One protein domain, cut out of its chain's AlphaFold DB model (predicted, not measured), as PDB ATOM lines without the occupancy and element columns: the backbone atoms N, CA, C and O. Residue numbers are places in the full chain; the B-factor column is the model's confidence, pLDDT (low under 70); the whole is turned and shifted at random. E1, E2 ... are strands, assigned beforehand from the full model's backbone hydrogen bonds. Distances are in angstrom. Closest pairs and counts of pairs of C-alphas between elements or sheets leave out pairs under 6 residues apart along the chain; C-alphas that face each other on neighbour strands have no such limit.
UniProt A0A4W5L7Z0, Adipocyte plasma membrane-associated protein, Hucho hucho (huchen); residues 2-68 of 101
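This is residues 2 to 68 of the 101 residues of the protein "Adipocyte plasma membrane-associated protein" of Hucho hucho (huchen) (UniProt A0A4W5L7Z0). What is the shape? A strongly twisted sheet, E1 E2 E3 E4, is partly covered by the hairpin of E5 and E6, a small sandwich in which E5 packs on E1 and E2. What builds it? The 67 printed residues hold six strands, E1 to E6 along the chain, in two antiparallel sheets: all strand, compact, radius of gyration of the C-alphas 12.0 A, spans 39 by 26 by 15 A.

How does the large sheet run? E1, residues 2 to 7, E2, 13 to 18, E3, 23 to 28, and E4, 37 to 41, form a meander, each the antiparallel neighbour of the one before; N 6 and O 15, 3.0 A, N 14 and O 27, 2.8 A, and N 26 and O 38, 2.8 A, are within hydrogen-bond range. What faces it? E5, 46 to 53, and E6, 59 to 66, form a hairpin, with N 49 and O 62 at 2.9 A; the closest C-alphas of E1 and E5, Gly 4 and Asn 50, are 4.1 A apart.

Which strands are longest? E5 spans 19.3 A, bending by 63 degrees at residue 49, and E6 19.5 A. Where are the ends? E1 begins at C-alpha 2, (-25.549, 13.623, 18.760); E6 ends at C-alpha 66, (-32.559, 29.601, 13.787).

Any cut? The printed part has no cut and no long link. Where is confidence low? Residues 2 and 66 to 68 have pLDDT under 70.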
ATOM      1  N   PRO A   2     -26.445  12.814  17.955       68.12
ATOM      2  CA  PRO A   2     -25.549  13.623  18.760       68.12
ATOM      3  C   PRO A   2     -24.465  14.195  17.846       68.12
ATOM      4  O   PRO A   2     -23.677  13.436  17.289       68.12
ATOM      5  N   ASN A   3     -24.457  15.510  17.671       79.50
ATOM      6  CA  ASN A   3     -23.445  16.167  16.846       79.50
ATOM      7  C   ASN A   3     -22.273  16.676  17.693       79.50
ATOM      8  O   ASN A   3     -21.128  16.640  17.252       79.50
ATOM      9  N   GLY A   4     -22.551  17.082  18.933       85.81
ATOM     10  CA  GLY A   4     -21.564  17.626  19.857       85.81
ATOM     11  C   GLY A   4     -21.513  16.839  21.155       85.81
ATOM     12  O   GLY A   4     -22.551  16.499  21.725       85.81
ATOM     13  N   ILE A   5     -20.296  16.588  21.632       92.62
ATOM     14  CA  ILE A   5     -20.008  15.971  22.925       92.62
ATOM     15  C   ILE A   5     -19.026  16.853  23.687       92.62
ATOM     16  O   ILE A   5     -18.065  17.353  23.105       92.62
ATOM     17  N   ALA A   6     -19.245  17.008  24.990       94.38
ATOM     18  CA  ALA A   6     -18.266  17.609  25.886       94.38
ATOM     19  C   ALA A   6     -18.216  16.861  27.221       94.38
ATOM     20  O   ALA A   6     -19.255  16.487  27.766       94.38
ATOM     21  N   LEU A   7     -17.009  16.656  27.743       94.50
ATOM     22  CA  LEU A   7     -16.777  16.053  29.052       94.50
ATOM     23  C   LEU A   7     -16.713  17.142  30.124       94.50
ATOM     24  O   LEU A   7     -16.183  18.231  29.893       94.50
ATOM     25  N   SER A   8     -17.286  16.848  31.284       94.31
ATOM     26  CA  SER A   8     -17.113  17.669  32.485       94.31
ATOM     27  C   SER A   8     -15.654  17.668  32.960       94.31
ATOM     28  O   SER A   8     -14.977  16.656  32.798       94.31
ATOM     29  N   PRO A   9     -15.148  18.767  33.551       92.69
ATOM     30  CA  PRO A   9     -13.754  18.841  34.008       92.69
ATOM     31  C   PRO A   9     -13.355  17.750  35.013       92.69
ATOM     32  O   PRO A   9     -12.209  17.325  35.045       92.69
ATOM     33  N   ASP A  10     -14.303  17.303  35.836       93.94
ATOM     34  CA  ASP A  10     -14.162  16.241  36.840       93.94
ATOM     35  C   ASP A  10     -14.556  14.846  36.308       93.94
ATOM     36  O   ASP A  10     -14.545  13.840  37.034       93.94
ATOM     37  N   GLU A  11     -14.913  14.775  35.025       94.38
ATOM     38  CA  GLU A  11     -15.346  13.575  34.315       94.38
ATOM     39  C   GLU A  11     -16.535  12.864  34.988       94.38
ATOM     40  O   GLU A  11     -16.675  11.639  34.919       94.38
ATOM     41  N   SER A  12     -17.389  13.608  35.691       95.50
ATOM     42  CA  SER A  12     -18.576  13.066  36.358       95.50
ATOM     43  C   SER A  12     -19.756  12.880  35.403       95.50
ATOM     44  O   SER A  12     -20.588  11.994  35.615       95.50
ATOM     45  N   PHE A  13     -19.812  13.660  34.323       95.94
ATOM     46  CA  PHE A  13     -20.830  13.578  33.274       95.94
ATOM     47  C   PHE A  13     -20.320  13.984  31.881       95.94
ATOM     48  O   PHE A  13     -19.328  14.702  31.734       95.94
ATOM     49  N   LEU A  14     -21.064  13.571  30.853       95.38
ATOM     50  CA  LEU A  14     -20.967  14.032  29.468       95.38
ATOM     51  C   LEU A  14     -22.166  14.915  29.120       95.38
ATOM     52  O   LEU A  14     -23.289  14.637  29.538       95.38
ATOM     53  N   LEU A  15     -21.945  15.934  28.298       94.94
ATOM     54  CA  LEU A  15     -23.003  16.655  27.598       94.94
ATOM     55  C   LEU A  15     -23.076  16.204  26.146       94.94
ATOM     56  O   LEU A  15     -22.049  16.024  25.499       94.94
ATOM     57  N   LEU A  16     -24.296  16.059  25.643       93.62
ATOM     58  CA  LEU A  16     -24.605  15.620  24.287       93.62
ATOM     59  C   LEU A  16     -25.568  16.623  23.645       93.62
ATOM     60  O   LEU A  16     -26.671  16.826  24.151       93.62
ATOM     61  N   ALA A  17     -25.182  17.223  22.523       92.25
ATOM     62  CA  ALA A  17     -26.054  18.063  21.707       92.25
ATOM     63  C   ALA A  17     -26.819  17.192  20.711       92.25
ATOM     64  O   ALA A  17     -26.238  16.680  19.754       92.25
ATOM     65  N   GLU A  18     -28.126  17.026  20.917       86.81
ATOM     66  CA  GLU A  18     -28.985  16.262  20.019       86.81
ATOM     67  C   GLU A  18     -29.755  17.183  19.066       86.81
ATOM     68  O   GLU A  18     -30.855  17.672  19.345       86.81
ATOM     69  N   THR A  19     -29.192  17.367  17.874       80.69
ATOM     70  CA  THR A  19     -29.711  18.266  16.834       80.69
ATOM     71  C   THR A  19     -31.092  17.840  16.336       80.69
ATOM     72  O   THR A  19     -31.960  18.672  16.110       80.69
ATOM     73  N   SER A  20     -31.349  16.531  16.223       71.69
ATOM     74  CA  SER A  20     -32.608  15.997  15.666       71.69
ATOM     75  C   SER A  20     -33.851  16.232  16.532       71.69
ATOM     76  O   SER A  20     -34.963  15.998  16.064       71.69
ATOM     77  N   ILE A  21     -33.667  16.579  17.807       74.00
ATOM     78  CA  ILE A  21     -34.753  16.846  18.766       74.00
ATOM     79  C   ILE A  21     -34.635  18.281  19.313       74.00
ATOM     80  O   ILE A  21     -35.609  18.857  19.798       74.00
ATOM     81  N   GLY A  22     -33.468  18.914  19.159       82.81
ATOM     82  CA  GLY A  22     -33.241  20.287  19.590       82.81
ATOM     83  C   GLY A  22     -33.019  20.391  21.096       82.81
ATOM     84  O   GLY A  22     -33.528  21.323  21.720       82.81
ATOM     85  N   CYS A  23     -32.319  19.420  21.685       89.94
ATOM     86  CA  CYS A  23     -32.050  19.368  23.120       89.94
ATOM     87  C   CYS A  23     -30.577  19.081  23.429       89.94
ATOM     88  O   CYS A  23     -29.848  18.513  22.617       89.94
ATOM     89  N   VAL A  24     -30.152  19.482  24.625       92.88
ATOM     90  CA  VAL A  24     -28.884  19.071  25.228       92.88
ATOM     91  C   VAL A  24     -29.193  18.090  26.347       92.88
ATOM     92  O   VAL A  24     -30.011  18.366  27.232       92.88
ATOM     93  N   LEU A  25     -28.537  16.939  26.297       94.00
ATOM     94  CA  LEU A  25     -28.644  15.882  27.289       94.00
ATOM     95  C   LEU A  25     -27.398  15.882  28.167       94.00
ATOM     96  O   LEU A  25     -26.293  16.113  27.680       94.00
ATOM     97  N   ARG A  26     -27.577  15.559  29.443       95.50
ATOM     98  CA  ARG A  26     -26.496  15.171  30.345       95.50
ATOM     99  C   ARG A  26     -26.543  13.665  30.542       95.50
ATOM    100  O   ARG A  26     -27.613  13.118  30.780       95.50
ATOM    101  N   TYR A  27     -25.396  13.012  30.434       96.12
ATOM    102  CA  TYR A  27     -25.212  11.595  30.715       96.12
ATOM    103  C   TYR A  27     -24.251  11.445  31.888       96.12
ATOM    104  O   TYR A  27     -23.113  11.905  31.815       96.12
ATOM    105  N   TRP A  28     -24.700  10.823  32.970       97.38
ATOM    106  CA  TRP A  28     -23.910  10.666  34.185       97.38
ATOM    107  C   TRP A  28     -22.922   9.504  34.040       97.38
ATOM    108  O   TRP A  28     -23.314   8.378  33.738       97.38
ATOM    109  N   LEU A  29     -21.638   9.775  34.275       96.62
ATOM    110  CA  LEU A  29     -20.559   8.783  34.256       96.62
ATOM    111  C   LEU A  29     -20.238   8.248  35.655       96.62
ATOM    112  O   LEU A  29     -19.848   7.092  35.795       96.62
ATOM    113  N   LYS A  30     -20.392   9.086  36.684       96.19
ATOM    114  CA  LYS A  30     -20.052   8.773  38.078       96.19
ATOM    115  C   LYS A  30     -21.235   9.060  39.009       96.19
ATOM    116  O   LYS A  30     -22.164   9.785  38.659       96.19
ATOM    117  N   GLY A  31     -21.170   8.509  40.221       94.44
ATOM    118  CA  GLY A  31     -22.146   8.748  41.286       94.44
ATOM    119  C   GLY A  31     -23.421   7.894  41.195       94.44
ATOM    120  O   GLY A  31     -23.510   6.992  40.364       94.44
ATOM    121  N   PRO A  32     -24.427   8.168  42.046       94.94
ATOM    122  CA  PRO A  32     -25.642   7.349  42.164       94.94
ATOM    123  C   PRO A  32     -26.495   7.292  40.892       94.94
ATOM    124  O   PRO A  32     -27.294   6.377  40.719       94.94
ATOM    125  N   GLN A  33     -26.339   8.283  40.013       94.31
ATOM    126  CA  GLN A  33     -27.061   8.389  38.748       94.31
ATOM    127  C   GLN A  33     -26.250   7.852  37.560       94.31
ATOM    128  O   GLN A  33     -26.704   7.978  36.423       94.31
ATOM    129  N   ALA A  34     -25.067   7.264  37.786       96.38
ATOM    130  CA  ALA A  34     -24.209   6.751  36.721       96.38
ATOM    131  C   ALA A  34     -24.976   5.817  35.769       96.38
ATOM    132  O   ALA A  34     -25.758   4.965  36.188       96.38
ATOM    133  N   GLY A  35     -24.769   6.007  34.467       95.25
ATOM    134  CA  GLY A  35     -25.465   5.271  33.415       95.25
ATOM    135  C   GLY A  35     -26.801   5.882  32.980       95.25
ATOM    136  O   GLY A  35     -27.350   5.482  31.950       95.25
ATOM    137  N   THR A  36     -27.323   6.865  33.719       96.69
ATOM    138  CA  THR A  36     -28.570   7.555  33.371       96.69
ATOM    139  C   THR A  36     -28.321   8.827  32.564       96.69
ATOM    140  O   THR A  36     -27.213   9.367  32.515       96.69
ATOM    141  N   LYS A  37     -29.382   9.313  31.914       94.06
ATOM    142  CA  LYS A  37     -29.372  10.570  31.168       94.06
ATOM    143  C   LYS A  37     -30.576  11.435  31.492       94.06
ATOM    144  O   LYS A  37     -31.663  10.916  31.728       94.06
ATOM    145  N   GLU A  38     -30.393  12.742  31.399       94.50
ATOM    146  CA  GLU A  38     -31.438  13.742  31.607       94.50
ATOM    147  C   GLU A  38     -31.367  14.856  30.557       94.50
ATOM    148  O   GLU A  38     -30.312  15.131  29.984       94.50
ATOM    149  N   VAL A  39     -32.503  15.498  30.287       93.69
ATOM    150  CA  VAL A  39     -32.568  16.680  29.420       93.69
ATOM    151  C   VAL A  39     -32.265  17.904  30.271       93.69
ATOM    152  O   VAL A  39     -33.030  18.222  31.175       93.69
ATOM    153  N   ILE A  40     -31.177  18.607  29.959       93.38
ATOM    154  CA  ILE A  40     -30.779  19.808  30.709       93.38
ATOM    155  C   ILE A  40     -31.191  21.100  30.015       93.38
ATOM    156  O   ILE A  40     -31.336  22.135  30.658       93.38
ATOM    157  N   MET A  41     -31.370  21.052  28.696       89.31
ATOM    158  CA  MET A  41     -31.809  22.197  27.916       89.31
ATOM    159  C   MET A  41     -32.623  21.716  26.722       89.31
ATOM    160  O   MET A  41     -32.237  20.787  26.013       89.31
ATOM    161  N   SER A  42     -33.766  22.347  26.500       87.38
ATOM    162  CA  SER A  42     -34.679  22.051  25.401       87.38
ATOM    163  C   SER A  42     -35.289  23.348  24.873       87.38
ATOM    164  O   SER A  42     -35.076  24.417  25.443       87.38
ATOM    165  N   ASN A  43     -36.016  23.260  23.755       81.44
ATOM    166  CA  ASN A  43     -36.735  24.391  23.156       81.44
ATOM    167  C   ASN A  43     -35.856  25.629  22.868       81.44
ATOM    168  O   ASN A  43     -36.281  26.772  23.017       81.44
ATOM    169  N   MET A  44     -34.606  25.395  22.467       81.44
ATOM    170  CA  MET A  44     -33.667  26.459  22.114       81.44
ATOM    171  C   MET A  44     -34.064  27.156  20.800       81.44
ATOM    172  O   MET A  44     -34.686  26.527  19.936       81.44
ATOM    173  N   PRO A  45     -33.642  28.422  20.600       79.50
ATOM    174  CA  PRO A  45     -33.939  29.202  19.395       79.50
ATOM    175  C   PRO A  45     -33.240  28.683  18.129       79.50
ATOM    176  O   PRO A  45     -33.449  29.225  17.050       79.50
ATOM    177  N   GLY A  46     -32.421  27.639  18.236       81.75
ATOM    178  CA  GLY A  46     -31.823  26.907  17.127       81.75
ATOM    179  C   GLY A  46     -31.543  25.467  17.537       81.75
ATOM    180  O   GLY A  46     -31.820  25.071  18.674       81.75
ATOM    181  N   TYR A  47     -31.011  24.669  16.617       84.25
ATOM    182  CA  TYR A  47     -30.650  23.290  16.922       84.25
ATOM    183  C   TYR A  47     -29.231  23.231  17.488       84.25
ATOM    184  O   TYR A  47     -28.324  23.824  16.913       84.25
ATOM    185  N   PRO A  48     -29.007  22.531  18.607       86.94
ATOM    186  CA  PRO A  48     -27.677  22.402  19.169       86.94
ATOM    187  C   PRO A  48     -26.833  21.525  18.246       86.94
ATOM    188  O   PRO A  48     -27.307  20.492  17.766       86.94
ATOM    189  N   ASP A  49     -25.603  21.948  17.997       86.69
ATOM    190  CA  ASP A  49     -24.670  21.251  17.118       86.69
ATOM    191  C   ASP A  49     -23.404  20.895  17.900       86.69
ATOM    192  O   ASP A  49     -23.338  19.830  18.502       86.69
ATOM    193  N   ASN A  50     -22.455  21.822  18.023       88.62
ATOM    194  CA  ASN A  50     -21.215  21.609  18.770       88.62
ATOM    195  C   ASN A  50     -21.322  22.061  20.231       88.62
ATOM    196  O   ASN A  50     -21.913  23.100  20.520       88.62
ATOM    197  N   ILE A  51     -20.675  21.328  21.144       91.69
ATOM    198  CA  ILE A  51     -20.496  21.726  22.549       91.69
ATOM    199  C   ILE A  51     -19.000  21.835  22.833       91.69
ATOM    200  O   ILE A  51     -18.238  20.941  22.472       91.69
ATOM    201  N   ARG A  52     -18.572  22.920  23.482       91.31
ATOM    202  CA  ARG A  52     -17.191  23.099  23.948       91.31
ATOM    203  C   ARG A  52     -17.156  23.612  25.376       91.31
ATOM    204  O   ARG A  52     -17.979  24.440  25.755       91.31
ATOM    205  N   LEU A  53     -16.189  23.137  26.150       92.38
ATOM    206  CA  LEU A  53     -15.878  23.704  27.455       92.38
ATOM    207  C   LEU A  53     -15.093  25.012  27.259       92.38
ATOM    208  O   LEU A  53     -14.175  25.074  26.446       92.38
ATOM    209  N   SER A  54     -15.500  26.051  27.976       92.12
ATOM    210  CA  SER A  54     -14.828  27.345  28.076       92.12
ATOM    211  C   SER A  54     -13.797  27.318  29.200       92.12
ATOM    212  O   SER A  54     -14.001  26.648  30.213       92.12
ATOM    213  N   ASP A  55     -12.767  28.154  29.089       89.31
ATOM    214  CA  ASP A  55     -11.739  28.358  30.119       89.31
ATOM    215  C   ASP A  55     -12.320  28.835  31.464       89.31
ATOM    216  O   ASP A  55     -11.671  28.758  32.502       89.31
ATOM    217  N   ARG A  56     -13.569  29.320  31.463       89.81
ATOM    218  CA  ARG A  56     -14.308  29.736  32.666       89.81
ATOM    219  C   ARG A  56     -15.140  28.616  33.305       89.81
ATOM    220  O   ARG A  56     -15.943  28.899  34.189       89.81
ATOM    221  N   GLY A  57     -15.016  27.374  32.836       86.69
ATOM    222  CA  GLY A  57     -15.784  26.229  33.343       86.69
ATOM    223  C   GLY A  57     -17.242  26.178  32.870       86.69
ATOM    224  O   GLY A  57     -18.049  25.440  33.429       86.69
ATOM    225  N   THR A  58     -17.606  26.958  31.847       91.31
ATOM    226  CA  THR A  58     -18.948  26.950  31.245       91.31
ATOM    227  C   THR A  58     -18.960  26.190  29.926       91.31
ATOM    228  O   THR A  58     -17.938  26.073  29.258       91.31
ATOM    229  N   PHE A  59     -20.122  25.683  29.512       92.75
ATOM    230  CA  PHE A  59     -20.265  25.029  28.212       92.75
ATOM    231  C   PHE A  59     -20.854  25.991  27.186       92.75
ATOM    232  O   PHE A  59     -21.923  26.564  27.389       92.75
ATOM    233  N   LEU A  60     -20.153  26.144  26.068       92.44
ATOM    234  CA  LEU A  60     -20.600  26.885  24.902       92.44
ATOM    235  C   LEU A  60     -21.268  25.912  23.937       92.44
ATOM    236  O   LEU A  60     -20.643  24.950  23.490       92.44
ATOM    237  N   VAL A  61     -22.533  26.174  23.620       90.94
ATOM    238  CA  VAL A  61     -23.318  25.373  22.677       90.94
ATOM    239  C   VAL A  61     -23.510  26.186  21.404       90.94
ATOM    240  O   VAL A  61     -24.157  27.232  21.413       90.94
ATOM    241  N   GLY A  62     -22.934  25.707  20.306       89.00
ATOM    242  CA  GLY A  62     -23.184  26.245  18.978       89.00
ATOM    243  C   GLY A  62     -24.593  25.876  18.532       89.00
ATOM    244  O   GLY A  62     -24.974  24.706  18.578       89.00
ATOM    245  N   LEU A  63     -25.363  26.872  18.100       86.25
ATOM    246  CA  LEU A  63     -26.690  26.665  17.534       86.25
ATOM    247  C   LEU A  63     -26.599  26.735  16.011       86.25
ATOM    248  O   LEU A  63     -26.255  27.776  15.453       86.25
ATOM    249  N   THR A  64     -26.925  25.631  15.347       78.75
ATOM    250  CA  THR A  64     -27.143  25.601  13.905       78.75
ATOM    251  C   THR A  64     -28.591  25.958  13.604       78.75
ATOM    252  O   THR A  64     -29.501  25.462  14.267       78.75
ATOM    253  N   THR A  65     -28.786  26.818  12.604       71.00
ATOM    254  CA  THR A  65     -30.083  27.243  12.052       71.00
ATOM    255  C   THR A  65     -31.074  27.793  13.088       71.00
ATOM    256  O   THR A  65     -31.547  27.106  13.988       71.00
ATOM    257  N   THR A  66     -31.502  29.040  12.933       65.50
ATOM    258  CA  THR A  66     -32.559  29.601  13.787       65.50
ATOM    259  C   THR A  66     -33.882  28.843  13.598       65.50
ATOM    260  O   THR A  66     -34.414  28.804  12.485       65.50
ATOM    261  N   ARG A  67     -34.449  28.296  14.681       66.56
ATOM    262  CA  ARG A  67     -35.830  27.790  14.780       66.56
ATOM    263  C   ARG A  67     -36.812  28.969  14.761       66.56
ATOM    264  O   ARG A  67     -37.520  29.234  15.726       66.56
ATOM    265  N   PHE A  68     -36.863  29.709  13.654       59.22
ATOM    266  CA  PHE A  68     -37.965  30.640  13.425       59.22
ATOM    267  C   PHE A  68     -39.196  29.852  12.998       59.22
ATOM    268  O   PHE A  68     -39.165  29.097  12.024       59.22
TER     269      PHE A  68